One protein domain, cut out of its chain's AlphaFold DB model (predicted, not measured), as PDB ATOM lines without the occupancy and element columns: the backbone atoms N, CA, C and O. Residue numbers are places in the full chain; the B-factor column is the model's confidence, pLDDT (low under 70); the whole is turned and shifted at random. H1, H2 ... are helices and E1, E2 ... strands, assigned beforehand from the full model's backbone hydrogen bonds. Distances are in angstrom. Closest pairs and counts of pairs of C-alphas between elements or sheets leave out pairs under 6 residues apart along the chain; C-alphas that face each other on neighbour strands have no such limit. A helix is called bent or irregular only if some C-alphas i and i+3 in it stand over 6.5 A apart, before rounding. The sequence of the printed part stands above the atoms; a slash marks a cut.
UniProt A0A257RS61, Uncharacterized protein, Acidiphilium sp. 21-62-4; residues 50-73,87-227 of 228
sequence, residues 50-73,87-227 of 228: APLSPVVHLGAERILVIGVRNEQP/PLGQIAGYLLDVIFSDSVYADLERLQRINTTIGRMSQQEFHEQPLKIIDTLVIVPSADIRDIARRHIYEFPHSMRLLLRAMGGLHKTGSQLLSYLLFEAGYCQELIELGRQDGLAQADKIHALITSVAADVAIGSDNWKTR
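AT A GLANCE: This is residues 50 to 73 and 87 to 227 of the 228 residues of an uncharacterized protein of Acidiphilium sp. 21-62-4 (UniProt A0A257RS61). A long, loose rod has a small parallel sheet, E1 and E2, near its middle, between H3 on one side and H9 on the other. H2, H5 and H7 cluster toward one end with H6 beyond them, and H4 makes the other end; after H9 a long link folds back to H10. The printed part has 165 residues, mostly helix, in the order H1 E1 H2 H3 H4 E2 H5 H6 H7 H8 H9 H10, with sheet order E1, E2. It is loose, with a radius of gyration of the C-alphas of 19.5 A, and spans 64 by 31 by 29 A.

HOW THE PARTS SIT: Start at H1, residues 53 to 57; its closest C-alphas to E1, residues 62 to 66, are those of Val 55 and Ile 63, 7.9 A apart. Across the cut, H2, residues 88 to 100, and H3, residues 102 to 118, meet only through their link. H4, residues 123 to 127, is close to H3 but not clearly touching it, with C-alphas 118 and 126 closest at 6.6 A. Look next at E2, residues 135 to 139: it is parallel to E1 at 15 degrees, with N 63 and O 135 at 2.8 A and N 137 and O 63 at 3.0 A, within hydrogen-bond range. H3 and E2 are near each other, with 7 pairs of C-alphas within 10 A. H5, residues 145 to 151, and H6, residues 158 to 166, are apart. H7, residues 172 to 181, touches H5 about perpendicular at 79 degrees, closest at C-alphas 149 and 179, 5.1 A. H7 touches H2 at a steep tilt of 49 degrees, the same way, closest at C-alphas 93 and 177, 4.0 A. H8, residues 185 to 201, touches H5 with residues 187 to 191 alone, closest at C-alphas 149 and 187, 6.6 A. The closest C-alphas of E2 and H9, residues 203 to 211, are 137 and 209, 7.3 A apart. H10, residues 224 to 227, and H9 are apart. Every O i to N i+4 pair is within hydrogen-bond range in H1 to H6, H8 and H9; H7 has 2 of 6, beside 5 of 7 O i to N i+3 pairs, and H10 is too short for an i+4 pair.

IN THESE COORDINATES: Find C-alpha 53, where H1 begins, at (-57.745, -50.819, -17.684). H2 is 18.4 A long, H3 24.5 A and H8 24.3 A. H7, 15.5 A long, is irregular: C-alphas 173 and 176 are 7.3 A apart. H10 ends at C-alpha 227, (-42.769, -38.516, -2.657).

THE WHOLE: The two C-alphas farthest apart, Gln 124 and His 158, are 64.6 A from each other. Residues 74 to 86 are not printed, with 20.6 A from C-alpha 73 to C-alpha 87. The link from H9 to H10 is long. Look for pLDDT under 70 at residues 70 to 73, 169 to 174 and 213 to 227.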
ATOM      1  N   ALA A  50     -59.232 -44.275 -17.979       80.19
ATOM      2  CA  ALA A  50     -58.790 -45.467 -17.257       80.19
ATOM      3  C   ALA A  50     -57.627 -46.149 -18.002       80.19
ATOM      4  O   ALA A  50     -57.836 -47.205 -18.622       80.19
ATOM      5  N   PRO A  51     -56.441 -45.518 -18.033       84.00
ATOM      6  CA  PRO A  51     -55.311 -45.976 -18.825       84.00
ATOM      7  C   PRO A  51     -54.738 -47.333 -18.423       84.00
ATOM      8  O   PRO A  51     -54.199 -48.017 -19.289       84.00
ATOM      9  N   LEU A  52     -54.921 -47.779 -17.178       87.81
ATOM     10  CA  LEU A  52     -54.467 -49.095 -16.712       87.81
ATOM     11  C   LEU A  52     -55.451 -50.208 -17.087       87.81
ATOM     12  O   LEU A  52     -55.119 -51.391 -17.108       87.81
ATOM     13  N   SER A  53     -56.689 -49.849 -17.424       84.62
ATOM     14  CA  SER A  53     -57.745 -50.819 -17.684       84.62
ATOM     15  C   SER A  53     -57.417 -51.835 -18.789       84.62
ATOM     16  O   SER A  53     -57.730 -53.005 -18.568       84.62
ATOM     17  N   PRO A  54     -56.799 -51.478 -19.937       86.12
ATOM     18  CA  PRO A  54     -56.424 -52.454 -20.955       86.12
ATOM     19  C   PRO A  54     -55.504 -53.548 -20.407       86.12
ATOM     20  O   PRO A  54     -55.839 -54.720 -20.541       86.12
ATOM     21  N   VAL A  55     -54.408 -53.197 -19.722       87.75
ATOM     22  CA  VAL A  55     -53.457 -54.190 -19.187       87.75
ATOM     23  C   VAL A  55     -54.086 -55.063 -18.100       87.75
ATOM     24  O   VAL A  55     -53.873 -56.273 -18.085       87.75
ATOM     25  N   VAL A  56     -54.967 -54.494 -17.272       88.06
ATOM     26  CA  VAL A  56     -55.749 -55.262 -16.291       88.06
ATOM     27  C   VAL A  56     -56.676 -56.273 -16.975       88.06
ATOM     28  O   VAL A  56     -56.747 -57.425 -16.556       88.06
ATOM     29  N   HIS A  57     -57.350 -55.895 -18.068       82.88
ATOM     30  CA  HIS A  57     -58.205 -56.824 -18.827       82.88
ATOM     31  C   HIS A  57     -57.406 -57.908 -19.554       82.88
ATOM     32  O   HIS A  57     -57.935 -58.990 -19.803       82.88
ATOM     33  N   LEU A  58     -56.141 -57.635 -19.877       84.94
ATOM     34  CA  LEU A  58     -55.219 -58.636 -20.407       84.94
ATOM     35  C   LEU A  58     -54.719 -59.614 -19.331       84.94
ATOM     36  O   LEU A  58     -54.014 -60.560 -19.667       84.94
ATOM     37  N   GLY A  59     -55.121 -59.425 -18.070       86.69
ATOM     38  CA  GLY A  59     -54.786 -60.309 -16.960       86.69
ATOM     39  C   GLY A  59     -53.492 -59.939 -16.245       86.69
ATOM     40  O   GLY A  59     -52.919 -60.802 -15.588       86.69
ATOM     41  N   ALA A  60     -53.022 -58.692 -16.369       89.75
ATOM     42  CA  ALA A  60     -51.851 -58.232 -15.633       89.75
ATOM     43  C   ALA A  60     -52.093 -58.305 -14.118       89.75
ATOM     44  O   ALA A  60     -53.049 -57.731 -13.602       89.75
ATOM     45  N   GLU A  61     -51.198 -58.996 -13.418       89.31
ATOM     46  CA  GLU A  61     -51.162 -59.073 -11.947       89.31
ATOM     47  C   GLU A  61     -50.118 -58.117 -11.360       89.31
ATOM     48  O   GLU A  61     -50.121 -57.824 -10.169       89.31
ATOM     49  N   ARG A  62     -49.239 -57.608 -12.225       90.75
ATOM     50  CA  ARG A  62     -48.162 -56.674 -11.924       90.75
ATOM     51  C   ARG A  62     -48.088 -55.630 -13.029       90.75
ATOM     52  O   ARG A  62     -48.163 -55.984 -14.207       90.75
ATOM     53  N   ILE A  63     -47.959 -54.359 -12.663       92.75
ATOM     54  CA  ILE A  63     -47.914 -53.240 -13.608       92.75
ATOM     55  C   ILE A  63     -46.739 -52.323 -13.261       92.75
ATOM     56  O   ILE A  63     -46.664 -51.774 -12.165       92.75
ATOM     57  N   LEU A  64     -45.845 -52.115 -14.228       93.56
ATOM     58  CA  LEU A  64     -44.859 -51.038 -14.189       93.56
ATOM     59  C   LEU A  64     -45.452 -49.802 -14.873       93.56
ATOM     60  O   LEU A  64     -45.810 -49.855 -16.049       93.56
ATOM     61  N   VAL A  65     -45.546 -48.697 -14.143       91.38
ATOM     62  CA  VAL A  65     -46.015 -47.405 -14.645       91.38
ATOM     63  C   VAL A  65     -44.819 -46.471 -14.770       91.38
ATOM     64  O   VAL A  65     -44.146 -46.185 -13.782       91.38
ATOM     65  N   ILE A  66     -44.570 -45.975 -15.982       90.75
ATOM     66  CA  ILE A  66     -43.589 -44.918 -16.231       90.75
ATOM     67  C   ILE A  66     -44.347 -43.595 -16.302       90.75
ATOM     68  O   ILE A  66     -45.080 -43.335 -17.256       90.75
ATOM     69  N   GLY A  67     -44.215 -42.789 -15.255       87.19
ATOM     70  CA  GLY A  67     -44.732 -41.431 -15.213       87.19
ATOM     71  C   GLY A  67     -43.855 -40.489 -16.028       87.19
ATOM     72  O   GLY A  67     -42.658 -40.703 -16.186       87.19
ATOM     73  N   VAL A  68     -44.459 -39.414 -16.523       80.69
ATOM     74  CA  VAL A  68     -43.762 -38.353 -17.271       80.69
ATOM     75  C   VAL A  68     -43.534 -37.102 -16.424       80.69
ATOM     76  O   VAL A  68     -43.000 -36.109 -16.910       80.69
ATOM     77  N   ARG A  69     -43.942 -37.126 -15.149       74.88
ATOM     78  CA  ARG A  69     -43.809 -35.990 -14.241       74.88
ATOM     79  C   ARG A  69     -43.422 -36.406 -12.841       74.88
ATOM     80  O   ARG A  69     -43.891 -37.408 -12.308       74.88
ATOM     81  N   ASN A  70     -42.594 -35.554 -12.258       66.75
ATOM     82  CA  ASN A  70     -42.396 -35.456 -10.830       66.75
ATOM     83  C   ASN A  70     -43.075 -34.153 -10.394       66.75
ATOM     84  O   ASN A  70     -42.534 -33.061 -10.592       66.75
ATOM     85  N   GLU A  71     -44.327 -34.253  -9.950       61.75
ATOM     86  CA  GLU A  71     -45.110 -33.093  -9.537       61.75
ATOM     87  C   GLU A  71     -44.597 -32.591  -8.193       61.75
ATOM     88  O   GLU A  71     -45.068 -33.000  -7.140       61.75
ATOM     89  N   GLN A  72     -43.636 -31.669  -8.223       59.72
ATOM     90  CA  GLN A  72     -43.396 -30.847  -7.047       59.72
ATOM     91  C   GLN A  72     -44.584 -29.890  -6.876       59.72
ATOM     92  O   GLN A  72     -44.964 -29.222  -7.850       59.72
ATOM     93  N   PRO A  73     -45.154 -29.774  -5.663       60.44
ATOM     94  CA  PRO A  73     -46.230 -28.846  -5.381       60.44
ATOM     95  C   PRO A  73     -45.822 -27.452  -5.839       60.44
ATOM     96  O   PRO A  73     -44.753 -26.943  -5.482       60.44
ATOM     97  N   PRO A  87     -50.508 -16.513 -19.760       84.88
ATOM     98  CA  PRO A  87     -50.544 -16.456 -21.214       84.88
ATOM     99  C   PRO A  87     -51.204 -17.712 -21.798       84.88
ATOM    100  O   PRO A  87     -51.211 -18.782 -21.182       84.88
ATOM    101  N   LEU A  88     -51.695 -17.611 -23.037       84.94
ATOM    102  CA  LEU A  88     -52.363 -18.721 -23.730       84.94
ATOM    103  C   LEU A  88     -51.511 -19.992 -23.783       84.94
ATOM    104  O   LEU A  88     -52.040 -21.082 -23.604       84.94
ATOM    105  N   GLY A  89     -50.195 -19.869 -23.971       83.50
ATOM    106  CA  GLY A  89     -49.282 -21.011 -23.987       83.50
ATOM    107  C   GLY A  89     -49.210 -21.742 -22.643       83.50
ATOM    108  O   GLY A  89     -49.101 -22.965 -22.624       83.50
ATOM    109  N   GLN A  90     -49.333 -21.019 -21.524       82.88
ATOM    110  CA  GLN A  90     -49.408 -21.630 -20.195       82.88
ATOM    111  C   GLN A  90     -50.736 -22.376 -20.029       82.88
ATOM    112  O   GLN A  90     -50.729 -23.535 -19.625       82.88
ATOM    113  N   ILE A  91     -51.862 -21.756 -20.406       85.56
ATOM    114  CA  ILE A  91     -53.189 -22.395 -20.364       85.56
ATOM    115  C   ILE A  91     -53.209 -23.659 -21.235       85.56
ATOM    116  O   ILE A  91     -53.638 -24.714 -20.780       85.56
ATOM    117  N   ALA A  92     -52.691 -23.580 -22.463       84.50
ATOM    118  CA  ALA A  92     -52.596 -24.720 -23.369       84.50
ATOM    119  C   ALA A  92     -51.739 -25.849 -22.777       84.50
ATOM    120  O   ALA A  92     -52.154 -27.003 -22.797       84.50
ATOM    121  N   GLY A  93     -50.584 -25.523 -22.186       83.50
ATOM    122  CA  GLY A  93     -49.750 -26.505 -21.495       83.50
ATOM    123  C   GLY A  93     -50.466 -27.192 -20.324       83.50
ATOM    124  O   GLY A  93     -50.297 -28.395 -20.135       83.50
ATOM    125  N   TYR A  94     -51.276 -26.460 -19.553       83.69
ATOM    126  CA  TYR A  94     -52.106 -27.052 -18.497       83.69
ATOM    127  C   TYR A  94     -53.195 -27.966 -19.058       83.69
ATOM    128  O   TYR A  94     -53.393 -29.056 -18.536       83.69
ATOM    129  N   LEU A  95     -53.872 -27.566 -20.136       84.50
ATOM    130  CA  LEU A  95     -54.899 -28.402 -20.764       84.50
ATOM    131  C   LEU A  95     -54.324 -29.728 -21.275       84.50
ATOM    132  O   LEU A  95     -54.954 -30.766 -21.097       84.50
ATOM    133  N   LEU A  96     -53.127 -29.706 -21.871       80.69
ATOM    134  CA  LEU A  96     -52.438 -30.935 -22.275       80.69
ATOM    135  C   LEU A  96     -52.121 -31.822 -21.065       80.69
ATOM    136  O   LEU A  96     -52.296 -33.033 -21.132       80.69
ATOM    137  N   ASP A  97     -51.731 -31.234 -19.940       80.19
ATOM    138  CA  ASP A  97     -51.435 -31.986 -18.715       80.19
ATOM    139  C   ASP A  97     -52.645 -32.728 -18.162       80.19
ATOM    140  O   ASP A  97     -52.564 -33.918 -17.881       80.19
ATOM    141  N   VAL A  98     -53.790 -32.045 -18.103       79.69
ATOM    142  CA  VAL A  98     -55.055 -32.635 -17.645       79.69
ATOM    143  C   VAL A  98     -55.461 -33.819 -18.528       79.69
ATOM    144  O   VAL A  98     -55.994 -34.817 -18.046       79.69
ATOM    145  N   ILE A  99     -55.207 -33.727 -19.834       77.00
ATOM    146  CA  ILE A  99     -55.519 -34.794 -20.787       77.00
ATOM    147  C   ILE A  99     -54.578 -35.997 -20.594       77.00
ATOM    148  O   ILE A  99     -55.041 -37.139 -20.554       77.00
ATOM    149  N   PHE A 100     -53.270 -35.757 -20.471       75.06
ATOM    150  CA  PHE A 100     -52.254 -36.813 -20.527       75.06
ATOM    151  C   PHE A 100     -51.845 -37.386 -19.165       75.06
ATOM    152  O   PHE A 100     -51.674 -38.598 -19.047       75.06
ATOM    153  N   SER A 101     -51.660 -36.540 -18.155       74.06
ATOM    154  CA  SER A 101     -51.033 -36.908 -16.880       74.06
ATOM    155  C   SER A 101     -52.078 -37.293 -15.829       74.06
ATOM    156  O   SER A 101     -52.011 -38.386 -15.262       74.06
ATOM    157  N   ASP A 102     -53.093 -36.450 -15.615       78.31
ATOM    158  CA  ASP A 102     -54.052 -36.603 -14.508       78.31
ATOM    159  C   ASP A 102     -54.826 -37.928 -14.571       78.31
ATOM    160  O   ASP A 102     -55.102 -38.559 -13.547       78.31
ATOM    161  N   SER A 103     -55.154 -38.386 -15.782       79.25
ATOM    162  CA  SER A 103     -55.904 -39.630 -15.984       79.25
ATOM    163  C   SER A 103     -55.137 -40.871 -15.511       79.25
ATOM    164  O   SER A 103     -55.759 -41.817 -15.018       79.25
ATOM    165  N   VAL A 104     -53.802 -40.869 -15.605       83.12
ATOM    166  CA  VAL A 104     -52.944 -41.974 -15.152       83.12
ATOM    167  C   VAL A 104     -52.906 -42.033 -13.632       83.12
ATOM    168  O   VAL A 104     -53.148 -43.097 -13.061       83.12
ATOM    169  N   TYR A 105     -52.665 -40.900 -12.969       83.56
ATOM    170  CA  TYR A 105     -52.590 -40.846 -11.508       83.56
ATOM    171  C   TYR A 105     -53.944 -41.122 -10.848       83.56
ATOM    172  O   TYR A 105     -54.007 -41.891  -9.887       83.56
ATOM    173  N   ALA A 106     -55.038 -40.586 -11.399       85.44
ATOM    174  CA  ALA A 106     -56.385 -40.875 -10.908       85.44
ATOM    175  C   ALA A 106     -56.738 -42.368 -11.032       85.44
ATOM    176  O   ALA A 106     -57.367 -42.948 -10.140       85.44
ATOM    177  N   ASP A 107     -56.328 -43.020 -12.125       87.06
ATOM    178  CA  ASP A 107     -56.562 -44.452 -12.312       87.06
ATOM    179  C   ASP A 107     -55.679 -45.314 -11.399       87.06
ATOM    180  O   ASP A 107     -56.151 -46.312 -10.850       87.06
ATOM    181  N   LEU A 108     -54.432 -44.897 -11.161       89.00
ATOM    182  CA  LEU A 108     -53.533 -45.538 -10.202       89.00
ATOM    183  C   LEU A 108     -54.078 -45.454  -8.769       89.00
ATOM    184  O   LEU A 108     -54.137 -46.470  -8.076       89.00
ATOM    185  N   GLU A 109     -54.530 -44.278  -8.328       88.81
ATOM    186  CA  GLU A 109     -55.142 -44.104  -7.005       88.81
ATOM    187  C   GLU A 109     -56.392 -44.980  -6.859       88.81
ATOM    188  O   GLU A 109     -56.605 -45.630  -5.828       88.81
ATOM    189  N   ARG A 110     -57.211 -45.055  -7.913       89.81
ATOM    190  CA  ARG A 110     -58.374 -45.940  -7.937       89.81
ATOM    191  C   ARG A 110     -57.973 -47.407  -7.786       89.81
ATOM    192  O   ARG A 110     -58.615 -48.109  -7.004       89.81
ATOM    193  N   LEU A 111     -56.946 -47.861  -8.504       90.56
ATOM    194  CA  LEU A 111     -56.428 -49.228  -8.413       90.56
ATOM    195  C   LEU A 111     -55.920 -49.531  -6.998       90.56
ATOM    196  O   LEU A 111     -56.319 -50.530  -6.405       90.56
ATOM    197  N   GLN A 112     -55.124 -48.639  -6.409       88.94
ATOM    198  CA  GLN A 112     -54.608 -48.800  -5.046       88.94
ATOM    199  C   GLN A 112     -55.718 -48.838  -3.998       88.94
ATOM    200  O   GLN A 112     -55.666 -49.632  -3.055       88.94
ATOM    201  N   ARG A 113     -56.755 -48.010  -4.167       88.56
ATOM    202  CA  ARG A 113     -57.932 -48.045  -3.298       88.56
ATOM    203  C   ARG A 113     -58.650 -49.390  -3.397       88.56
ATOM    204  O   ARG A 113     -58.996 -49.944  -2.361       88.56
ATOM    205  N   ILE A 114     -58.816 -49.935  -4.606       90.00
ATOM    206  CA  ILE A 114     -59.390 -51.274  -4.809       90.00
ATOM    207  C   ILE A 114     -58.538 -52.332  -4.100       90.00
ATOM    208  O   ILE A 114     -59.087 -53.074  -3.290       90.00
ATOM    209  N   ASN A 115     -57.220 -52.351  -4.326       89.88
ATOM    210  CA  ASN A 115     -56.297 -53.274  -3.655       89.88
ATOM    211  C   ASN A 115     -56.405 -53.190  -2.126       89.88
ATOM    212  O   ASN A 115     -56.467 -54.211  -1.448       89.88
ATOM    213  N   THR A 116     -56.466 -51.974  -1.580       87.81
ATOM    214  CA  THR A 116     -56.588 -51.746  -0.133       87.81
ATOM    215  C   THR A 116     -57.918 -52.264   0.408       87.81
ATOM    216  O   THR A 116     -57.958 -52.843   1.490       87.81
ATOM    217  N   THR A 117     -59.017 -52.056  -0.324       88.25
ATOM    218  CA  THR A 117     -60.343 -52.531   0.078       88.25
ATOM    219  C   THR A 117     -60.415 -54.054   0.063       88.25
ATOM    220  O   THR A 117     -60.849 -54.634   1.055       88.25
ATOM    221  N   ILE A 118     -59.961 -54.708  -1.009       87.50
ATOM    222  CA  ILE A 118     -60.026 -56.174  -1.117       87.50
ATOM    223  C   ILE A 118     -58.997 -56.872  -0.223       87.50
ATOM    224  O   ILE A 118     -59.283 -57.934   0.312       87.50
ATOM    225  N   GLY A 119     -57.836 -56.255   0.023       84.81
ATOM    226  CA  GLY A 119     -56.817 -56.785   0.935       84.81
ATOM    227  C   GLY A 119     -57.224 -56.768   2.414       84.81
ATOM    228  O   GLY A 119     -56.548 -57.375   3.237       84.81
ATOM    229  N   ARG A 120     -58.319 -56.078   2.766       85.81
ATOM    230  CA  ARG A 120     -58.907 -56.072   4.118       85.81
ATOM    231  C   ARG A 120     -60.082 -57.043   4.276       85.81
ATOM    232  O   ARG A 120     -60.597 -57.163   5.384       85.81
ATOM    233  N   MET A 121     -60.530 -57.683   3.195       85.62
ATOM    234  CA  MET A 121     -61.611 -58.671   3.233       85.62
ATOM    235  C   MET A 121     -61.125 -59.979   3.865       85.62
ATOM    236  O   MET A 121     -59.934 -60.297   3.829       85.62
ATOM    237  N   SER A 122     -62.047 -60.766   4.425       83.62
ATOM    238  CA  SER A 122     -61.735 -62.147   4.801       83.62
ATOM    239  C   SER A 122     -61.435 -62.993   3.554       83.62
ATOM    240  O   SER A 122     -61.846 -62.657   2.442       83.62
ATOM    241  N   GLN A 123     -60.741 -64.127   3.719       78.38
ATOM    242  CA  GLN A 123     -60.441 -65.001   2.574       78.38
ATOM    243  C   GLN A 123     -61.705 -65.515   1.874       78.38
ATOM    244  O   GLN A 123     -61.723 -65.601   0.649       78.38
ATOM    245  N   GLN A 124     -62.767 -65.820   2.627       79.19
ATOM    246  CA  GLN A 124     -64.038 -66.269   2.051       79.19
ATOM    247  C   GLN A 124     -64.657 -65.188   1.161       79.19
ATOM    248  O   GLN A 124     -64.962 -65.459   0.005       79.19
ATOM    249  N   GLU A 125     -64.747 -63.952   1.654       81.12
ATOM    250  CA  GLU A 125     -65.284 -62.825   0.883       81.12
ATOM    251  C   GLU A 125     -64.427 -62.513  -0.349       81.12
ATOM    252  O   GLU A 125     -64.968 -62.191  -1.403       81.12
ATOM    253  N   PHE A 126     -63.099 -62.630  -0.245       81.00
ATOM    254  CA  PHE A 126     -62.184 -62.390  -1.362       81.00
ATOM    255  C   PHE A 126     -62.376 -63.398  -2.502       81.00
ATOM    256  O   PHE A 126     -62.441 -62.998  -3.664       81.00
ATOM    257  N   HIS A 127     -62.509 -64.691  -2.184       78.38
ATOM    258  CA  HIS A 127     -62.709 -65.748  -3.184       78.38
ATOM    259  C   HIS A 127     -64.029 -65.620  -3.957       78.38
ATOM    260  O   HIS A 127     -64.137 -66.136  -5.069       78.38
ATOM    261  N   GLU A 128     -65.014 -64.917  -3.398       80.62
ATOM    262  CA  GLU A 128     -66.297 -64.641  -4.052       80.62
ATOM    263  C   GLU A 128     -66.245 -63.429  -5.001       80.62
ATOM    264  O   GLU A 128     -67.156 -63.241  -5.812       80.62
ATOM    265  N   GLN A 129     -65.188 -62.608  -4.950       78.69
ATOM    266  CA  GLN A 129     -65.055 -61.432  -5.809       78.69
ATOM    267  C   GLN A 129     -64.369 -61.756  -7.147       78.69
ATOM    268  O   GLN A 129     -63.360 -62.456  -7.189       78.69
ATOM    269  N   PRO A 130     -64.800 -61.138  -8.264       82.00
ATOM    270  CA  PRO A 130     -64.116 -61.244  -9.556       82.00
ATOM    271  C   PRO A 130     -62.886 -60.315  -9.662       82.00
ATOM    272  O   PRO A 130     -62.498 -59.924 -10.765       82.00
ATOM    273  N   LEU A 131     -62.316 -59.884  -8.531       82.56
ATOM    274  CA  LEU A 131     -61.244 -58.889  -8.453       82.56
ATOM    275  C   LEU A 131     -59.906 -59.553  -8.124       82.56
ATOM    276  O   LEU A 131     -59.851 -60.584  -7.464       82.56
ATOM    277  N   LYS A 132     -58.817 -58.930  -8.574       83.31
ATOM    278  CA  LYS A 132     -57.448 -59.340  -8.260       83.31
ATOM    279  C   LYS A 132     -56.708 -58.183  -7.608       83.31
ATOM    280  O   LYS A 132     -56.922 -57.034  -7.995       83.31
ATOM    281  N   ILE A 133     -55.826 -58.501  -6.666       86.62
ATOM    282  CA  ILE A 133     -54.817 -57.548  -6.206       86.62
ATOM    283  C   ILE A 133     -53.786 -57.412  -7.324       86.62
ATOM    284  O   ILE A 133     -53.304 -58.415  -7.847       86.62
ATOM    285  N   ILE A 134     -53.492 -56.173  -7.707       90.88
ATOM    286  CA  ILE A 134     -52.532 -55.867  -8.768       90.88
ATOM    287  C   ILE A 134     -51.379 -55.087  -8.160       90.88
ATOM    288  O   ILE A 134     -51.576 -53.961  -7.710       90.88
ATOM    289  N   ASP A 135     -50.186 -55.662  -8.155       89.75
ATOM    290  CA  ASP A 135     -48.999 -54.965  -7.669       89.75
ATOM    291  C   ASP A 135     -48.537 -53.915  -8.696       89.75
ATOM    292  O   ASP A 135     -48.587 -54.136  -9.911       89.75
ATOM    293  N   THR A 136     -48.137 -52.738  -8.222       91.19
ATOM    294  CA  THR A 136     -47.793 -51.600  -9.079       91.19
ATOM    295  C   THR A 136     -46.476 -50.976  -8.657       91.19
ATOM    296  O   THR A 136     -46.355 -50.509  -7.527       91.19
ATOM    297  N   LEU A 137     -45.536 -50.857  -9.595       92.38
ATOM    298  CA  LEU A 137     -44.323 -50.059  -9.433       92.38
ATOM    299  C   LEU A 137     -44.441 -48.803 -10.293       92.38
ATOM    300  O   LEU A 137     -44.672 -48.903 -11.494       92.38
ATOM    301  N   VAL A 138     -44.265 -47.628  -9.692       91.19
ATOM    302  CA  VAL A 138     -44.277 -46.350 -10.413       91.19
ATOM    303  C   VAL A 138     -42.869 -45.778 -10.438       91.19
ATOM    304  O   VAL A 138     -42.251 -45.598  -9.388       91.19
ATOM    305  N   ILE A 139     -42.376 -45.471 -11.633       91.56
ATOM    306  CA  ILE A 139     -41.122 -44.748 -11.846       91.56
ATOM    307  C   ILE A 139     -41.478 -43.394 -12.439       91.56
ATOM    308  O   ILE A 139     -42.171 -43.321 -13.448       91.56
ATOM    309  N   VAL A 140     -41.019 -42.328 -11.797       91.00
ATOM    310  CA  VAL A 140     -41.167 -40.945 -12.261       91.00
ATOM    311  C   VAL A 140     -39.785 -40.382 -12.578       91.00
ATOM    312  O   VAL A 140     -38.810 -40.845 -11.978       91.00
ATOM    313  N   PRO A 141     -39.682 -39.405 -13.491       92.06
ATOM    314  CA  PRO A 141     -38.398 -38.834 -13.857       92.06
ATOM    315  C   PRO A 141     -37.716 -38.172 -12.652       92.06
ATOM    316  O   PRO A 141     -38.362 -37.460 -11.875       92.06
ATOM    317  N   SER A 142     -36.406 -38.369 -12.494       91.50
ATOM    318  CA  SER A 142     -35.635 -37.723 -11.415       91.50
ATOM    319  C   SER A 142     -35.429 -36.221 -11.629       91.50
ATOM    320  O   SER A 142     -35.192 -35.491 -10.666       91.50
ATOM    321  N   ALA A 143     -35.572 -35.747 -12.868       90.19
ATOM    322  CA  ALA A 143     -35.484 -34.344 -13.253       90.19
ATOM    323  C   ALA A 143     -36.782 -33.850 -13.915       90.19
ATOM    324  O   ALA A 143     -37.509 -34.617 -14.545       90.19
ATOM    325  N   ASP A 144     -37.066 -32.548 -13.814       87.81
ATOM    326  CA  ASP A 144     -38.221 -31.955 -14.493       87.81
ATOM    327  C   ASP A 144     -37.977 -31.898 -16.008       87.81
ATOM    328  O   ASP A 144     -37.132 -31.150 -16.508       87.81
ATOM    329  N   ILE A 145     -38.774 -32.661 -16.758       88.94
ATOM    330  CA  ILE A 145     -38.751 -32.712 -18.224       88.94
ATOM    331  C   ILE A 145     -38.928 -31.313 -18.846       88.94
ATOM    332  O   ILE A 145     -38.382 -31.027 -19.914       88.94
ATOM    333  N   ARG A 146     -39.624 -30.389 -18.170       86.19
ATOM    334  CA  ARG A 146     -39.791 -29.002 -18.634       86.19
ATOM    335  C   ARG A 146     -38.466 -28.245 -18.677       86.19
ATOM    336  O   ARG A 146     -38.287 -27.394 -19.549       86.19
ATOM    337  N   ASP A 147     -37.536 -28.539 -17.771       88.12
ATOM    338  CA  ASP A 147     -36.203 -27.930 -17.772       88.12
ATOM    339  C   ASP A 147     -35.317 -28.499 -18.879       88.12
ATOM    340  O   ASP A 147     -34.534 -27.767 -19.488       88.12
ATOM    341  N   ILE A 148     -35.498 -29.777 -19.210       90.19
ATOM    342  CA  ILE A 148     -34.886 -30.409 -20.383       90.19
ATOM    343  C   ILE A 148     -35.402 -29.734 -21.661       90.19
ATOM    344  O   ILE A 148     -34.618 -29.231 -22.465       90.19
ATOM    345  N   ALA A 149     -36.722 -29.592 -21.802       89.00
ATOM    346  CA  ALA A 149     -37.337 -28.968 -22.974       89.00
ATOM    347  C   ALA A 149     -36.871 -27.518 -23.194       89.00
ATOM    348  O   ALA A 149     -36.658 -27.085 -24.328       89.00
ATOM    349  N   ARG A 150     -36.656 -26.756 -22.112       87.06
ATOM    350  CA  ARG A 150     -36.094 -25.397 -22.186       87.06
ATOM    351  C   ARG A 150     -34.680 -25.377 -22.759       87.06
ATOM    352  O   ARG A 150     -34.362 -24.462 -23.517       87.06
ATOM    353  N   ARG A 151     -33.835 -26.349 -22.401       89.69
ATOM    354  CA  ARG A 151     -32.456 -26.427 -22.907       89.69
ATOM    355  C   ARG A 151     -32.420 -26.700 -24.403       89.69
ATOM    356  O   ARG A 151     -31.585 -26.120 -25.077       89.69
ATOM    357  N   HIS A 152     -33.377 -27.463 -24.922       90.69
ATOM    358  CA  HIS A 152     -33.467 -27.838 -26.336       90.69
ATOM    359  C   HIS A 152     -34.382 -26.933 -27.181       90.69
ATOM    360  O   HIS A 152     -34.674 -27.221 -28.339       90.69
ATOM    361  N   ILE A 153     -34.815 -25.784 -26.652       86.94
ATOM    362  CA  ILE A 153     -35.749 -24.873 -27.335       86.94
ATOM    363  C   ILE A 153     -35.234 -24.343 -28.684       86.94
ATOM    364  O   ILE A 153     -36.016 -23.905 -29.530       86.94
ATOM    365  N   TYR A 154     -33.915 -24.339 -28.882       87.38
ATOM    366  CA  TYR A 154     -33.280 -23.878 -30.113       87.38
ATOM    367  C   TYR A 154     -33.443 -24.865 -31.274       87.38
ATOM    368  O   TYR A 154     -33.321 -24.440 -32.421       87.38
ATOM    369  N   GLU A 155     -33.752 -26.133 -30.986       89.62
ATOM    370  CA  GLU A 155     -33.967 -27.175 -31.995       89.62
ATOM    371  C   GLU A 155     -35.320 -27.030 -32.697       89.62
ATOM    372  O   GLU A 155     -35.484 -27.512 -33.812       89.62
ATOM    373  N   PHE A 156     -36.274 -26.296 -32.108       84.56
ATOM    374  CA  PHE A 156     -37.575 -26.082 -32.733       84.56
ATOM    375  C   PHE A 156     -37.458 -25.443 -34.131       84.56
ATOM    376  O   PHE A 156     -36.774 -24.413 -34.301       84.56
ATOM    377  N   PRO A 157     -38.271 -25.919 -35.097       84.56
ATOM    378  CA  PRO A 157     -38.483 -25.230 -36.357       84.56
ATOM    379  C   PRO A 157     -38.851 -23.759 -36.133       84.56
ATOM    380  O   PRO A 157     -39.564 -23.399 -35.188       84.56
ATOM    381  N   HIS A 158     -38.382 -22.876 -37.019       85.00
ATOM    382  CA  HIS A 158     -38.603 -21.431 -36.892       85.00
ATOM    383  C   HIS A 158     -40.087 -21.053 -36.749       85.00
ATOM    384  O   HIS A 158     -40.420 -20.166 -35.961       85.00
ATOM    385  N   SER A 159     -40.977 -21.747 -37.463       83.81
ATOM    386  CA  SER A 159     -42.430 -21.562 -37.385       83.81
ATOM    387  C   SER A 159     -42.984 -21.861 -35.988       83.81
ATOM    388  O   SER A 159     -43.747 -21.059 -35.450       83.81
ATOM    389  N   MET A 160     -42.551 -22.959 -35.360       81.62
ATOM    390  CA  MET A 160     -42.967 -23.325 -34.002       81.62
ATOM    391  C   MET A 160     -42.442 -22.328 -32.972       81.62
ATOM    392  O   MET A 160     -43.198 -21.901 -32.101       81.62
ATOM    393  N   ARG A 161     -41.189 -21.869 -33.102       82.81
ATOM    394  CA  ARG A 161     -40.654 -20.814 -32.221       82.81
ATOM    395  C   ARG A 161     -41.451 -19.520 -32.327       82.81
ATOM    396  O   ARG A 161     -41.708 -18.888 -31.306       82.81
ATOM    397  N   LEU A 162     -41.857 -19.122 -33.534       82.94
ATOM    398  CA  LEU A 162     -42.676 -17.926 -33.734       82.94
ATOM    399  C   LEU A 162     -44.071 -18.078 -33.109       82.94
ATOM    400  O   LEU A 162     -44.516 -17.182 -32.391       82.94
ATOM    401  N   LEU A 163     -44.722 -19.224 -33.315       81.44
ATOM    402  CA  LEU A 163     -46.019 -19.541 -32.715       81.44
ATOM    403  C   LEU A 163     -45.949 -19.522 -31.180       81.44
ATOM    404  O   LEU A 163     -46.756 -18.872 -30.517       81.44
ATOM    405  N   LEU A 164     -44.937 -20.174 -30.607       81.31
ATOM    406  CA  LEU A 164     -44.711 -20.201 -29.164       81.31
ATOM    407  C   LEU A 164     -44.436 -18.804 -28.601       81.31
ATOM    408  O   LEU A 164     -44.920 -18.488 -27.516       81.31
ATOM    409  N   ARG A 165     -43.727 -17.934 -29.334       81.56
ATOM    410  CA  ARG A 165     -43.561 -16.519 -28.950       81.56
ATOM    411  C   ARG A 165     -44.892 -15.790 -28.895       81.56
ATOM    412  O   ARG A 165     -45.159 -15.124 -27.901       81.56
ATOM    413  N   ALA A 166     -45.718 -15.942 -29.926       82.00
ATOM    414  CA  ALA A 166     -47.021 -15.285 -30.005       82.00
ATOM    415  C   ALA A 166     -47.965 -15.722 -28.871       82.00
ATOM    416  O   ALA A 166     -48.717 -14.908 -28.345       82.00
ATOM    417  N   MET A 167     -47.884 -16.984 -28.440       78.06
ATOM    418  CA  MET A 167     -48.692 -17.517 -27.337       78.06
ATOM    419  C   MET A 167     -48.095 -17.258 -25.941       78.06
ATOM    420  O   MET A 167     -48.667 -17.702 -24.948       78.06
ATOM    421  N   GLY A 168     -46.938 -16.595 -25.834       74.19
ATOM    422  CA  GLY A 168     -46.222 -16.417 -24.562       74.19
ATOM    423  C   GLY A 168     -45.587 -17.704 -24.009       74.19
ATOM    424  O   GLY A 168     -45.191 -17.752 -22.847       74.19
ATOM    425  N   GLY A 169     -45.465 -18.747 -24.833       67.00
ATOM    426  CA  GLY A 169     -44.927 -20.064 -24.483       67.00
ATOM    427  C   GLY A 169     -43.404 -20.118 -24.296       67.00
ATOM    428  O   GLY A 169     -42.910 -21.083 -23.724       67.00
ATOM    429  N   LEU A 170     -42.652 -19.096 -24.733       63.38
ATOM    430  CA  LEU A 170     -41.195 -19.024 -24.504       63.38
ATOM    431  C   LEU A 170     -40.799 -18.458 -23.124       63.38
ATOM    432  O   LEU A 170     -39.613 -18.438 -22.795       63.38
ATOM    433  N   HIS A 171     -41.743 -17.969 -22.312       66.06
ATOM    434  CA  HIS A 171     -41.441 -17.550 -20.938       66.06
ATOM    435  C   HIS A 171     -41.254 -18.766 -20.021       66.06
ATOM    436  O   HIS A 171     -41.709 -19.864 -20.341       66.06
ATOM    437  N   LYS A 172     -40.623 -18.582 -18.846       62.53
ATOM    438  CA  LYS A 172     -40.434 -19.666 -17.861       62.53
ATOM    439  C   LYS A 172     -41.746 -20.426 -17.603       62.53
ATOM    440  O   LYS A 172     -41.764 -21.646 -17.651       62.53
ATOM    441  N   THR A 173     -42.868 -19.738 -17.450       61.12
ATOM    442  CA  THR A 173     -44.187 -20.349 -17.212       61.12
ATOM    443  C   THR A 173     -44.774 -21.147 -18.389       61.12
ATOM    444  O   THR A 173     -45.710 -21.911 -18.181       61.12
ATOM    445  N   GLY A 174     -44.236 -21.026 -19.608       65.62
ATOM    446  CA  GLY A 174     -44.716 -21.721 -20.812       65.62
ATOM    447  C   GLY A 174     -44.006 -23.041 -21.140       65.62
ATOM    448  O   GLY A 174     -44.397 -23.723 -22.087       65.62
ATOM    449  N   SER A 175     -42.994 -23.441 -20.359       73.62
ATOM    450  CA  SER A 175     -42.173 -24.636 -20.637       73.62
ATOM    451  C   SER A 175     -42.930 -25.955 -20.632       73.62
ATOM    452  O   SER A 175     -42.472 -26.935 -21.205       73.62
ATOM    453  N   GLN A 176     -44.104 -25.957 -20.018       78.12
ATOM    454  CA  GLN A 176     -45.016 -27.081 -20.023       78.12
ATOM    455  C   GLN A 176     -45.547 -27.407 -21.423       78.12
ATOM    456  O   GLN A 176     -45.598 -28.566 -21.808       78.12
ATOM    457  N   LEU A 177     -45.903 -26.393 -22.213       81.12
ATOM    458  CA  LEU A 177     -46.297 -26.616 -23.603       81.12
ATOM    459  C   LEU A 177     -45.093 -27.069 -24.442       81.12
ATOM    460  O   LEU A 177     -45.237 -27.922 -25.312       81.12
ATOM    461  N   LEU A 178     -43.899 -26.534 -24.151       83.06
ATOM    462  CA  LEU A 178     -42.669 -26.911 -24.854       83.06
ATOM    463  C   LEU A 178     -42.371 -28.406 -24.716       83.06
ATOM    464  O   LEU A 178     -42.085 -29.044 -25.723       83.06
ATOM    465  N   SER A 179     -42.486 -28.972 -23.511       83.69
ATOM    466  CA  SER A 179     -42.178 -30.388 -23.272       83.69
ATOM    467  C   SER A 179     -43.088 -31.364 -24.018       83.69
ATOM    468  O   SER A 179     -42.660 -32.484 -24.277       83.69
ATOM    469  N   TYR A 180     -44.312 -30.953 -24.373       82.56
ATOM    470  CA  TYR A 180     -45.233 -31.768 -25.179       82.56
ATOM    471  C   TYR A 180     -45.036 -31.613 -26.686       82.56
ATOM    472  O   TYR A 180     -45.474 -32.474 -27.438       82.56
ATOM    473  N   LEU A 181     -44.450 -30.502 -27.141       83.44
ATOM    474  CA  LEU A 181     -44.315 -30.193 -28.567       83.44
ATOM    475  C   LEU A 181     -42.923 -30.478 -29.120       83.44
ATOM    476  O   LEU A 181     -42.763 -30.585 -30.335       83.44
ATOM    477  N   LEU A 182     -41.911 -30.523 -28.257       84.94
ATOM    478  CA  LEU A 182     -40.543 -30.746 -28.677       84.94
ATOM    479  C   LEU A 182     -40.352 -32.239 -28.967       84.94
ATOM    480  O   LEU A 182     -40.320 -33.051 -28.053       84.94
ATOM    481  N   PHE A 183     -40.243 -32.591 -30.245       83.38
ATOM    482  CA  PHE A 183     -39.958 -33.954 -30.720       83.38
ATOM    483  C   PHE A 183     -38.671 -33.983 -31.556       83.38
ATOM    484  O   PHE A 183     -38.559 -34.719 -32.532       83.38
ATOM    485  N   GLU A 184     -37.714 -33.129 -31.195       90.06
ATOM    486  CA  GLU A 184     -36.426 -33.022 -31.875       90.06
ATOM    487  C   GLU A 184     -35.412 -34.008 -31.290       90.06
ATOM    488  O   GLU A 184     -35.476 -34.384 -30.114       90.06
ATOM    489  N   ALA A 185     -34.469 -34.439 -32.130       92.06
ATOM    490  CA  ALA A 185     -33.564 -35.536 -31.812       92.06
ATOM    491  C   ALA A 185     -32.748 -35.300 -30.531       92.06
ATOM    492  O   ALA A 185     -32.600 -36.237 -29.746       92.06
ATOM    493  N   GLY A 186     -32.250 -34.080 -30.294       93.94
ATOM    494  CA  GLY A 186     -31.445 -33.777 -29.110       93.94
ATOM    495  C   GLY A 186     -32.261 -33.887 -27.825       93.94
ATOM    496  O   GLY A 186     -31.830 -34.536 -26.872       93.94
ATOM    497  N   TYR A 187     -33.484 -33.357 -27.833       92.62
ATOM    498  CA  TYR A 187     -34.404 -33.490 -26.704       92.62
ATOM    499  C   TYR A 187     -34.769 -34.954 -26.428       92.62
ATOM    500  O   TYR A 187     -34.672 -35.410 -25.291       92.62
ATOM    501  N   CYS A 188     -35.141 -35.719 -27.459       93.19
ATOM    502  CA  CYS A 188     -35.487 -37.131 -27.294       93.19
ATOM    503  C   CYS A 188     -34.311 -37.964 -26.762       93.19
ATOM    504  O   CYS A 188     -34.520 -38.845 -25.932       93.19
ATOM    505  N   GLN A 189     -33.082 -37.683 -27.205       95.75
ATOM    506  CA  GLN A 189     -31.878 -38.348 -26.698       95.75
ATOM    507  C   GLN A 189     -31.655 -38.071 -25.211       95.75
ATOM    508  O   GLN A 189     -31.382 -39.007 -24.460       95.75
ATOM    509  N   GLU A 190     -31.819 -36.822 -24.769       95.56
ATOM    510  CA  GLU A 190     -31.679 -36.492 -23.350       95.56
ATOM    511  C   GLU A 190     -32.775 -37.154 -22.493       95.56
ATOM    512  O   GLU A 190     -32.480 -37.655 -21.408       95.56
ATOM    513  N   LEU A 191     -34.014 -37.256 -22.993       94.38
ATOM    514  CA  LEU A 191     -35.078 -37.996 -22.299       94.38
ATOM    515  C   LEU A 191     -34.800 -39.500 -22.198       94.38
ATOM    516  O   LEU A 191     -35.077 -40.103 -21.162       94.38
ATOM    517  N   ILE A 192     -34.256 -40.112 -23.255       95.62
ATOM    518  CA  ILE A 192     -33.860 -41.526 -23.238       95.62
ATOM    519  C   ILE A 192     -32.765 -41.751 -22.193       95.62
ATOM    520  O   ILE A 192     -32.832 -42.716 -21.434       95.62
ATOM    521  N   GLU A 193     -31.779 -40.857 -22.131       97.06
ATOM    522  CA  GLU A 193     -30.688 -40.952 -21.166       97.06
ATOM    523  C   GLU A 193     -31.177 -40.770 -19.724       97.06
ATOM    524  O   GLU A 193     -30.814 -41.570 -18.860       97.06
ATOM    525  N   LEU A 194     -32.067 -39.802 -19.468       95.69
ATOM    526  CA  LEU A 194     -32.727 -39.651 -18.167       95.69
ATOM    527  C   LEU A 194     -33.477 -40.933 -17.778       95.69
ATOM    528  O   LEU A 194     -33.257 -41.477 -16.698       95.69
ATOM    529  N   GLY A 195     -34.309 -41.463 -18.679       95.12
ATOM    530  CA  GLY A 195     -35.067 -42.690 -18.431       95.12
ATOM    531  C   GLY A 195     -34.169 -43.905 -18.177       95.12
ATOM    532  O   GLY A 195     -34.480 -44.742 -17.328       95.12
ATOM    533  N   ARG A 196     -33.021 -43.990 -18.860       96.50
ATOM    534  CA  ARG A 196     -32.005 -45.024 -18.625       96.50
ATOM    535  C   ARG A 196     -31.410 -44.908 -17.221       96.50
ATOM    536  O   ARG A 196     -31.279 -45.925 -16.540       96.50
ATOM    537  N   GLN A 197     -31.051 -43.701 -16.791       96.94
ATOM    538  CA  GLN A 197     -30.501 -43.452 -15.456       96.94
ATOM    539  C   GLN A 197     -31.524 -43.778 -14.362       96.94
ATOM    540  O   GLN A 197     -31.203 -44.517 -13.431       96.94
ATOM    541  N   ASP A 198     -32.766 -43.317 -14.518       95.62
ATOM    542  CA  ASP A 198     -33.852 -43.560 -13.563       95.62
ATOM    543  C   ASP A 198     -34.215 -45.046 -13.468       95.62
ATOM    544  O   ASP A 198     -34.402 -45.580 -12.372       95.62
ATOM    545  N   GLY A 199     -34.250 -45.742 -14.607       95.00
ATOM    546  CA  GLY A 199     -34.468 -47.184 -14.657       95.00
ATOM    547  C   GLY A 199     -33.363 -47.966 -13.943       95.00
ATOM    548  O   GLY A 199     -33.660 -48.855 -13.147       95.00
ATOM    549  N   LEU A 200     -32.093 -47.608 -14.166       96.38
ATOM    550  CA  LEU A 200     -30.957 -48.240 -13.485       96.38
ATOM    551  C   LEU A 200     -30.946 -47.954 -11.980       96.38
ATOM    552  O   LEU A 200     -30.657 -48.854 -11.195       96.38
ATOM    553  N   ALA A 201     -31.311 -46.743 -11.561       96.31
ATOM    554  CA  ALA A 201     -31.418 -46.387 -10.147       96.31
ATOM    555  C   ALA A 201     -32.516 -47.178  -9.409       96.31
ATOM    556  O   ALA A 201     -32.459 -47.323  -8.190       96.31
ATOM    557  N   GLN A 202     -33.513 -47.698 -10.134       95.12
ATOM    558  CA  GLN A 202     -34.590 -48.536  -9.596       95.12
ATOM    559  C   GLN A 202     -34.453 -50.015 -10.003       95.12
ATOM    560  O   GLN A 202     -35.420 -50.769  -9.867       95.12
ATOM    561  N   ALA A 203     -33.278 -50.445 -10.482       95.12
ATOM    562  CA  ALA A 203     -33.065 -51.780 -11.044       95.12
ATOM    563  C   ALA A 203     -33.506 -52.903 -10.095       95.12
ATOM    564  O   ALA A 203     -34.205 -53.814 -10.529       95.12
ATOM    565  N   ASP A 204     -33.192 -52.797  -8.802       94.88
ATOM    566  CA  ASP A 204     -33.573 -53.802  -7.801       94.88
ATOM    567  C   ASP A 204     -35.094 -53.950  -7.672       94.88
ATOM    568  O   ASP A 204     -35.609 -55.064  -7.576       94.88
ATOM    569  N   LYS A 205     -35.839 -52.839  -7.724       93.44
ATOM    570  CA  LYS A 205     -37.307 -52.856  -7.640       93.44
ATOM    571  C   LYS A 205     -37.938 -53.393  -8.914       93.44
ATOM    572  O   LYS A 205     -38.895 -54.155  -8.840       93.44
ATOM    573  N   ILE A 206     -37.401 -53.012 -10.074       94.06
ATOM    574  CA  ILE A 206     -37.844 -53.544 -11.369       94.06
ATOM    575  C   ILE A 206     -37.589 -55.052 -11.413       94.06
ATOM    576  O   ILE A 206     -38.478 -55.814 -11.786       94.06
ATOM    577  N   HIS A 207     -36.403 -55.491 -10.986       93.56
ATOM    578  CA  HIS A 207     -36.050 -56.901 -10.906       93.56
ATOM    579  C   HIS A 207     -37.007 -57.641  -9.971       93.56
ATOM    580  O   HIS A 207     -37.623 -58.613 -10.399       93.56
ATOM    581  N   ALA A 208     -37.220 -57.136  -8.751       92.38
ATOM    582  CA  ALA A 208     -38.164 -57.710  -7.795       92.38
ATOM    583  C   ALA A 208     -39.586 -57.819  -8.369       92.38
ATOM    584  O   ALA A 208     -40.198 -58.879  -8.252       92.38
ATOM    585  N   LEU A 209     -40.081 -56.776  -9.047       90.31
ATOM    586  CA  LEU A 209     -41.388 -56.791  -9.706       90.31
ATOM    587  C   LEU A 209     -41.459 -57.882 -10.778       90.31
ATOM    588  O   LEU A 209     -42.480 -58.544 -10.891       90.31
ATOM    589  N   ILE A 210     -40.413 -58.092 -11.579       89.75
ATOM    590  CA  ILE A 210     -40.423 -59.093 -12.658       89.75
ATOM    591  C   ILE A 210     -40.290 -60.517 -12.095       89.75
ATOM    592  O   ILE A 210     -40.975 -61.427 -12.571       89.75
ATOM    593  N   THR A 211     -39.455 -60.715 -11.073       87.25
ATOM    594  CA  THR A 211     -39.135 -62.044 -10.530       87.25
ATOM    595  C   THR A 211     -40.066 -62.530  -9.427       87.25
ATOM    596  O   THR A 211     -40.059 -63.725  -9.139       87.25
ATOM    597  N   SER A 212     -40.852 -61.655  -8.790       74.56
ATOM    598  CA  SER A 212     -41.758 -62.070  -7.718       74.56
ATOM    599  C   SER A 212     -42.789 -63.090  -8.221       74.56
ATOM    600  O   SER A 212     -43.420 -62.936  -9.274       74.56
ATOM    601  N   VAL A 213     -42.939 -64.177  -7.463       58.66
ATOM    602  CA  VAL A 213     -44.005 -65.161  -7.663       58.66
ATOM    603  C   VAL A 213     -45.272 -64.587  -7.032       58.66
ATOM    604  O   VAL A 213     -45.216 -64.027  -5.942       58.66
ATOM    605  N   ALA A 214     -46.416 -64.732  -7.709       54.03
ATOM    606  CA  ALA A 214     -47.707 -64.104  -7.388       54.03
ATOM    607  C   ALA A 214     -48.283 -64.381  -5.973       54.03
ATOM    608  O   ALA A 214     -49.379 -63.923  -5.666       54.03
ATOM    609  N   ALA A 215     -47.576 -65.127  -5.118       44.03
ATOM    610  CA  ALA A 215     -48.016 -65.523  -3.783       44.03
ATOM    611  C   ALA A 215     -47.622 -64.538  -2.662       44.03
ATOM    612  O   ALA A 215     -48.322 -64.483  -1.656       44.03
ATOM    613  N   ASP A 216     -46.579 -63.718  -2.842       42.19
ATOM    614  CA  ASP A 216     -46.051 -62.839  -1.782       42.19
ATOM    615  C   ASP A 216     -46.407 -61.363  -2.003       42.19
ATOM    616  O   ASP A 216     -45.576 -60.469  -1.838       42.19
ATOM    617  N   VAL A 217     -47.662 -61.073  -2.361       47.78
ATOM    618  CA  VAL A 217     -48.159 -59.688  -2.321       47.78
ATOM    619  C   VAL A 217     -48.449 -59.330  -0.866       47.78
ATOM    620  O   VAL A 217     -49.594 -59.212  -0.429       47.78
ATOM    621  N   ALA A 218     -47.380 -59.169  -0.084       42.59
ATOM    622  CA  ALA A 218     -47.441 -58.349   1.109       42.59
ATOM    623  C   ALA A 218     -47.973 -56.985   0.664       42.59
ATOM    624  O   ALA A 218     -47.504 -56.429  -0.329       42.59
ATOM    625  N   ILE A 219     -48.987 -56.486   1.367       42.88
ATOM    626  CA  ILE A 219     -49.605 -55.180   1.137       42.88
ATOM    627  C   ILE A 219     -48.522 -54.121   1.389       42.88
ATOM    628  O   ILE A 219     -48.384 -53.583   2.485       42.88
ATOM    629  N   GLY A 220     -47.690 -53.888   0.377       41.81
ATOM    630  CA  GLY A 220     -46.636 -52.899   0.366       41.81
ATOM    631  C   GLY A 220     -47.300 -51.546   0.270       41.81
ATOM    632  O   GLY A 220     -47.665 -51.078  -0.805       41.81
ATOM    633  N   SER A 221     -47.480 -50.927   1.429       41.88
ATOM    634  CA  SER A 221     -47.871 -49.538   1.603       41.88
ATOM    635  C   SER A 221     -46.749 -48.597   1.151       41.88
ATOM    636  O   SER A 221     -46.348 -47.723   1.923       41.88
ATOM    637  N   ASP A 222     -46.192 -48.779  -0.052       44.75
ATOM    638  CA  ASP A 222     -45.226 -47.822  -0.584       44.75
ATOM    639  C   ASP A 222     -46.035 -46.608  -1.043       44.75
ATOM    640  O   ASP A 222     -46.629 -46.531  -2.121       44.75
ATOM    641  N   ASN A 223     -46.197 -45.710  -0.078       42.97
ATOM    642  CA  ASN A 223     -47.089 -44.577  -0.109       42.97
ATOM    643  C   ASN A 223     -46.441 -43.543  -1.039       42.97
ATOM    644  O   ASN A 223     -45.719 -42.648  -0.605       42.97
ATOM    645  N   TRP A 224     -46.624 -43.706  -2.350       50.06
ATOM    646  CA  TRP A 224     -46.043 -42.817  -3.364       50.06
ATOM    647  C   TRP A 224     -46.455 -41.349  -3.155       50.06
ATOM    648  O   TRP A 224     -45.696 -40.452  -3.503       50.06
ATOM    649  N   LYS A 225     -47.591 -41.111  -2.476       44.69
ATOM    650  CA  LYS A 225     -48.034 -39.787  -2.006       44.69
ATOM    651  C   LYS A 225     -47.024 -39.078  -1.094       44.69
ATOM    652  O   LYS A 225     -47.071 -37.865  -1.007       44.69
ATOM    653  N   THR A 226     -46.120 -39.800  -0.428       37.16
ATOM    654  CA  THR A 226     -45.045 -39.208   0.402       37.16
ATOM    655  C   THR A 226     -43.817 -38.767  -0.404       37.16
ATOM    656  O   THR A 226     -42.846 -38.295   0.181       37.16
ATOM    657  N   ARG A 227     -43.825 -38.961  -1.731       38.66
ATOM    658  CA  ARG A 227     -42.769 -38.516  -2.657       38.66
ATOM    659  C   ARG A 227     -43.252 -37.466  -3.672       38.66
ATOM    660  O   ARG A 227     -42.461 -37.091  -4.534       38.66
TER     661      ARG A 227